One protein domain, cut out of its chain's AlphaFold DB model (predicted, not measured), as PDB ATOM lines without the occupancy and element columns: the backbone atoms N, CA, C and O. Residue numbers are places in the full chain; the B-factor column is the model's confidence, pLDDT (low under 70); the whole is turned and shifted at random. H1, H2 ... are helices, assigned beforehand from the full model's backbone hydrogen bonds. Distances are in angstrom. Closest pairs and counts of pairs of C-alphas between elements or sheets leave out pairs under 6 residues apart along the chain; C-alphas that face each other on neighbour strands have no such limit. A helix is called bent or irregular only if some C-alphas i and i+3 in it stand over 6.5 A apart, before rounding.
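AT A GLANCE: This is residues 18 to 63 of the 93 residues of the protein "C2H2-type domain-containing protein" of Acyrthosiphon pisum (UniProt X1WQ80). The longest helix, H3, packs side by side with H2 in a small helical hairpin, and the short H1 precedes H2 in a broken row that runs back along H3. The long loop of residues 29 to 47 goes out and back alongside these helices, its two limbs tied together by one short antiparallel pairing. The printed part has 46 residues with three named helices, in the order H1, H2, H3, and no named strand; the class is all helix, although under half of the residues, 21 of 46, are in named elements. The whole is compact, with a radius of gyration of the C-alphas of 9.4 A, and elongated in outline, spanning 28 by 18 by 17 A.

IN THESE COORDINATES: H3 is residues 48 to 58, 15.4 A from first to last C-alpha; it begins at C-alpha 48, at (254.914, 158.645, 172.677), and ends at C-alpha 58, at (251.514, 149.398, 160.835). H2 is residues 23 to 28 and measures 8.8 A from first to last C-alpha. H1 is residues 18 to 21, 5.6 A from first to last C-alpha, and begins at C-alpha 18, at (247.220, 141.739, 172.048). No helix is bent or irregular.

HOW THE PARTS SIT: H3 and H2 touch, with 7 pairs of C-alphas within 8 A; the closest C-alphas are those of Lys 49 and Ser 27, 5.0 A apart. These two helices form a helical hairpin, at a shallow tilt of 26 degrees, running opposite ways. H3 and H1 only just touch, with 3 pairs of C-alphas within 8 A; the closest C-alphas are those of Leu 56 and Trp 19, 6.8 A apart. H1 and H2 meet only through their link. In the loop between H2 and H3, residues 32 to 33 pair with residues 42 to 43, antiparallel. In H2 and H3 every O i to N i+4 pair is within hydrogen-bond range; H1, with 4 residues, is too short for such a pair, and its one O i to N i+3 pair is not within range.

THE WHOLE: The two C-alphas farthest apart are those of Ile 28 and Pro 63, 27.7 A, and the first and last printed C-alphas, those of Tyr 18 and Pro 63, are 17.3 A apart. The printed part has no cut. The link from H1 to H2, 1 residue, is tight, and the link from H2 to H3, 19 residues, is long. The mean pLDDT of the printed part is 92.0 and that of H1 is 79; no printed residue is under 70.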
ATOM      1  N   TYR A  18     246.319 141.977 170.934       74.00
ATOM      2  CA  TYR A  18     247.220 141.739 172.048       74.00
ATOM      3  C   TYR A  18     248.142 142.923 172.380       74.00
ATOM      4  O   TYR A  18     248.300 143.268 173.548       74.00
ATOM      5  N   TRP A  19     248.757 143.580 171.392       77.94
ATOM      6  CA  TRP A  19     249.624 144.729 171.683       77.94
ATOM      7  C   TRP A  19     248.821 145.988 172.001       77.94
ATOM      8  O   TRP A  19     249.268 146.829 172.782       77.94
ATOM      9  N   MET A  20     247.625 146.106 171.422       80.50
ATOM     10  CA  MET A  20     246.736 147.240 171.650       80.50
ATOM     11  C   MET A  20     246.183 147.278 173.077       80.50
ATOM     12  O   MET A  20     246.084 148.369 173.634       80.50
ATOM     13  N   THR A  21     245.915 146.128 173.706       84.12
ATOM     14  CA  THR A  21     245.472 146.082 175.115       84.12
ATOM     15  C   THR A  21     246.536 146.594 176.089       84.12
ATOM     16  O   THR A  21     246.201 147.115 177.149       84.12
ATOM     17  N   LYS A  22     247.823 146.506 175.731       85.25
ATOM     18  CA  LYS A  22     248.946 146.953 176.575       85.25
ATOM     19  C   LYS A  22     249.377 148.400 176.325       85.25
ATOM     20  O   LYS A  22     250.210 148.922 177.067       85.25
ATOM     21  N   LEU A  23     248.840 149.053 175.292       91.12
ATOM     22  CA  LEU A  23     249.285 150.374 174.845       91.12
ATOM     23  C   LEU A  23     249.215 151.420 175.961       91.12
ATOM     24  O   LEU A  23     250.171 152.172 176.144       91.12
ATOM     25  N   ASP A  24     248.098 151.471 176.686       92.75
ATOM     26  CA  ASP A  24     247.879 152.483 177.718       92.75
ATOM     27  C   ASP A  24     248.911 152.357 178.834       92.75
ATOM     28  O   ASP A  24     249.647 153.315 179.078       92.75
ATOM     29  N   ALA A  25     249.058 151.155 179.396       94.12
ATOM     30  CA  ALA A  25     250.026 150.857 180.447       94.12
ATOM     31  C   ALA A  25     251.472 151.181 180.030       94.12
ATOM     32  O   ALA A  25     252.192 151.870 180.748       94.12
ATOM     33  N   ILE A  26     251.892 150.752 178.836       93.44
ATOM     34  CA  ILE A  26     253.256 150.993 178.337       93.44
ATOM     35  C   ILE A  26     253.501 152.485 178.096       93.44
ATOM     36  O   ILE A  26     254.598 152.995 178.330       93.44
ATOM     37  N   SER A  27     252.482 153.197 177.616       94.62
ATOM     38  CA  SER A  27     252.605 154.609 177.272       94.62
ATOM     39  C   SER A  27     252.714 155.541 178.477       94.62
ATOM     40  O   SER A  27     253.107 156.693 178.295       94.62
ATOM     41  N   ILE A  28     252.422 155.070 179.694       95.44
ATOM     42  CA  ILE A  28     252.651 155.836 180.928       95.44
ATOM     43  C   ILE A  28     254.147 156.141 181.071       95.44
ATOM     44  O   ILE A  28     254.514 157.292 181.317       95.44
ATOM     45  N   LEU A  29     255.005 155.155 180.794       94.94
ATOM     46  CA  LEU A  29     256.458 155.281 180.882       94.94
ATOM     47  C   LEU A  29     257.019 156.244 179.822       94.94
ATOM     48  O   LEU A  29     256.499 156.363 178.709       94.94
ATOM     49  N   ASN A  30     258.117 156.922 180.158       95.00
ATOM     50  CA  ASN A  30     258.884 157.761 179.239       95.00
ATOM     51  C   ASN A  30     260.378 157.399 179.349       95.00
ATOM     52  O   ASN A  30     261.026 157.835 180.299       95.00
ATOM     53  N   PRO A  31     260.950 156.631 178.401       96.25
ATOM     54  CA  PRO A  31     260.351 156.192 177.139       96.25
ATOM     55  C   PRO A  31     259.320 155.062 177.282       96.25
ATOM     56  O   PRO A  31     259.511 154.131 178.055       96.25
ATOM     57  N   ALA A  32     258.299 155.092 176.428       96.88
ATOM     58  CA  ALA A  32     257.433 153.951 176.157       96.88
ATOM     59  C   ALA A  32     258.167 152.982 175.214       96.88
ATOM     60  O   ALA A  32     258.690 153.411 174.181       96.88
ATOM     61  N   ILE A  33     258.230 151.697 175.560       95.81
ATOM     62  CA  ILE A  33     259.029 150.694 174.837       95.81
ATOM     63  C   ILE A  33     258.101 149.711 174.126       95.81
ATOM     64  O   ILE A  33     257.128 149.245 174.709       95.81
ATOM     65  N   CYS A  34     258.393 149.399 172.863       94.06
ATOM     66  CA  CYS A  34     257.658 148.388 172.115       94.06
ATOM     67  C   CYS A  34     257.683 147.044 172.873       94.06
ATOM     68  O   CYS A  34     258.767 146.567 173.200       94.06
ATOM     69  N   PRO A  35     256.520 146.421 173.138       91.31
ATOM     70  CA  PRO A  35     256.429 145.167 173.886       91.31
ATOM     71  C   PRO A  35     256.924 143.937 173.111       91.31
ATOM     72  O   PRO A  35     257.088 142.874 173.703       91.31
ATOM     73  N   ASN A  36     257.171 144.057 171.803       90.88
ATOM     74  CA  ASN A  36     257.851 143.013 171.046       90.88
ATOM     75  C   ASN A  36     259.352 143.014 171.389       90.88
ATOM     76  O   ASN A  36     260.079 143.935 171.000       90.88
ATOM     77  N   ILE A  37     259.810 141.950 172.054       90.12
ATOM     78  CA  ILE A  37     261.201 141.762 172.501       90.12
ATOM     79  C   ILE A  37     262.222 141.767 171.356       90.12
ATOM     80  O   ILE A  37     263.368 142.146 171.563       90.12
ATOM     81  N   ASN A  38     261.803 141.421 170.136       92.69
ATOM     82  CA  ASN A  38     262.670 141.458 168.956       92.69
ATOM     83  C   ASN A  38     262.730 142.856 168.312       92.69
ATOM     84  O   ASN A  38     263.490 143.072 167.374       92.69
ATOM     85  N   CYS A  39     261.911 143.813 168.772       92.94
ATOM     86  CA  CYS A  39     261.842 145.163 168.213       92.94
ATOM     87  C   CYS A  39     262.513 146.217 169.099       92.94
ATOM     88  O   CYS A  39     263.317 147.006 168.609       92.94
ATOM     89  N   MET A  40     262.155 146.275 170.388       92.94
ATOM     90  CA  MET A  40     262.763 147.165 171.398       92.94
ATOM     91  C   MET A  40     262.789 148.673 171.065       92.94
ATOM     92  O   MET A  40     263.489 149.451 171.724       92.94
ATOM     93  N   ARG A  41     262.007 149.133 170.077       96.06
ATOM     94  CA  ARG A  41     261.891 150.563 169.750       96.06
ATOM     95  C   ARG A  41     261.329 151.361 170.923       96.06
ATOM     96  O   ARG A  41     260.445 150.900 171.640       96.06
ATOM     97  N   LYS A  42     261.823 152.590 171.085       97.31
ATOM     98  CA  LYS A  42     261.504 153.482 172.207       97.31
ATOM     99  C   LYS A  42     260.866 154.774 171.701       97.31
ATOM    100  O   LYS A  42     261.333 155.351 170.722       97.31
ATOM    101  N   TYR A  43     259.849 155.258 172.404       97.44
ATOM    102  CA  TYR A  43     259.108 156.475 172.076       97.44
ATOM    103  C   TYR A  43     259.075 157.412 173.285       97.44
ATOM    104  O   TYR A  43     258.687 157.004 174.377       97.44
ATOM    105  N   LYS A  44     259.483 158.672 173.102       97.12
ATOM    106  CA  LYS A  44     259.614 159.671 174.179       97.12
ATOM    107  C   LYS A  44     258.666 160.857 173.988       97.12
ATOM    108  O   LYS A  44     258.165 161.095 172.889       97.12
ATOM    109  N   GLY A  45     258.446 161.607 175.067       96.56
ATOM    110  CA  GLY A  45     257.713 162.877 175.048       96.56
ATOM    111  C   GLY A  45     256.189 162.739 174.969       96.56
ATOM    112  O   GLY A  45     255.622 161.667 175.202       96.56
ATOM    113  N   MET A  46     255.512 163.847 174.654       96.44
ATOM    114  CA  MET A  46     254.045 163.953 174.691       96.44
ATOM    115  C   MET A  46     253.353 163.048 173.661       96.44
ATOM    116  O   MET A  46     252.273 162.519 173.909       96.44
ATOM    117  N   HIS A  47     253.992 162.798 172.516       96.69
ATOM    118  CA  HIS A  47     253.410 161.990 171.442       96.69
ATOM    119  C   HIS A  47     253.737 160.495 171.529       96.69
ATOM    120  O   HIS A  47     253.326 159.737 170.649       96.69
ATOM    121  N   ARG A  48     254.438 160.035 172.576       96.94
ATOM    122  CA  ARG A  48     254.914 158.645 172.677       96.94
ATOM    123  C   ARG A  48     253.812 157.602 172.510       96.94
ATOM    124  O   ARG A  48     253.995 156.661 171.746       96.94
ATOM    125  N   LYS A  49     252.642 157.814 173.126       96.00
ATOM    126  CA  LYS A  49     251.474 156.928 172.998       96.00
ATOM    127  C   LYS A  49     251.018 156.807 171.542       96.00
ATOM    128  O   LYS A  49     250.854 155.705 171.030       96.00
ATOM    129  N   LYS A  50     250.865 157.942 170.851       95.19
ATOM    130  CA  LYS A  50     250.459 157.997 169.435       95.19
ATOM    131  C   LYS A  50     251.484 157.311 168.531       95.19
ATOM    132  O   LYS A  50     251.105 156.566 167.630       95.19
ATOM    133  N   LEU A  51     252.771 157.564 168.765       95.56
ATOM    134  CA  LEU A  51     253.854 156.988 167.972       95.56
ATOM    135  C   LEU A  51     253.961 155.471 168.178       95.56
ATOM    136  O   LEU A  51     254.058 154.743 167.191       95.56
ATOM    137  N   LEU A  52     253.862 155.001 169.426       95.50
ATOM    138  CA  LEU A  52     253.855 153.576 169.756       95.50
ATOM    139  C   LEU A  52     252.630 152.870 169.162       95.50
ATOM    140  O   LEU A  52     252.784 151.835 168.524       95.50
ATOM    141  N   LYS A  53     251.430 153.455 169.281       93.50
ATOM    142  CA  LYS A  53     250.209 152.918 168.657       93.50
ATOM    143  C   LYS A  53     250.389 152.708 167.156       93.50
ATOM    144  O   LYS A  53     250.116 151.632 166.638       93.50
ATOM    145  N   ARG A  54     250.877 153.737 166.456       92.31
ATOM    146  CA  ARG A  54     251.123 153.676 165.009       92.31
ATOM    147  C   ARG A  54     252.132 152.586 164.657       92.31
ATOM    148  O   ARG A  54     251.917 151.841 163.710       92.31
ATOM    149  N   HIS A  55     253.217 152.495 165.417       93.12
ATOM    150  CA  HIS A  55     254.233 151.473 165.218       93.12
ATOM    151  C   HIS A  55     253.669 150.054 165.357       93.12
ATOM    152  O   HIS A  55     253.895 149.226 164.480       93.12
ATOM    153  N   LEU A  56     252.900 149.788 166.414       90.81
ATOM    154  CA  LEU A  56     252.290 148.476 166.643       90.81
ATOM    155  C   LEU A  56     251.257 148.106 165.580       90.81
ATOM    156  O   LEU A  56     251.111 146.935 165.256       90.81
ATOM    157  N   MET A  57     250.560 149.102 165.035       87.69
ATOM    158  CA  MET A  57     249.498 148.887 164.060       87.69
ATOM    159  C   MET A  57     250.013 148.671 162.632       87.69
ATOM    160  O   MET A  57     249.395 147.927 161.881       87.69
ATOM    161  N   TYR A  58     251.113 149.322 162.246       87.31
ATOM    162  CA  TYR A  58     251.514 149.398 160.835       87.31
ATOM    163  C   TYR A  58     252.949 148.959 160.545       87.31
ATOM    164  O   TYR A  58     253.313 148.816 159.384       87.31
ATOM    165  N   GLU A  59     253.795 148.803 161.564       90.31
ATOM    166  CA  GLU A  59     255.232 148.586 161.357       90.31
ATOM    167  C   GLU A  59     255.738 147.311 162.039       90.31
ATOM    168  O   GLU A  59     256.486 146.541 161.442       90.31
ATOM    169  N   CYS A  60     255.381 147.089 163.306       90.50
ATOM    170  CA  CYS A  60     255.960 146.019 164.112       90.50
ATOM    171  C   CYS A  60     255.382 144.652 163.747       90.50
ATOM    172  O   CYS A  60     254.291 144.305 164.194       90.50
ATOM    173  N   GLY A  61     256.135 143.854 162.988       85.25
ATOM    174  CA  GLY A  61     255.681 142.528 162.558       85.25
ATOM    175  C   GLY A  61     254.522 142.581 161.560       85.25
ATOM    176  O   GLY A  61     253.841 141.579 161.370       85.25
ATOM    177  N   VAL A  62     254.289 143.743 160.942       86.56
ATOM    178  CA  VAL A  62     253.232 143.949 159.950       86.56
ATOM    179  C   VAL A  62     253.887 144.106 158.574       86.56
ATOM    180  O   VAL A  62     254.769 144.960 158.425       86.56
ATOM    181  N   PRO A  63     253.504 143.300 157.567       88.81
ATOM    182  CA  PRO A  63     254.001 143.476 156.208       88.81
ATOM    183  C   PRO A  63     253.543 144.823 155.643       88.81
ATOM    184  O   PRO A  63     252.519 145.375 156.042       88.81
TER     185      PRO A  63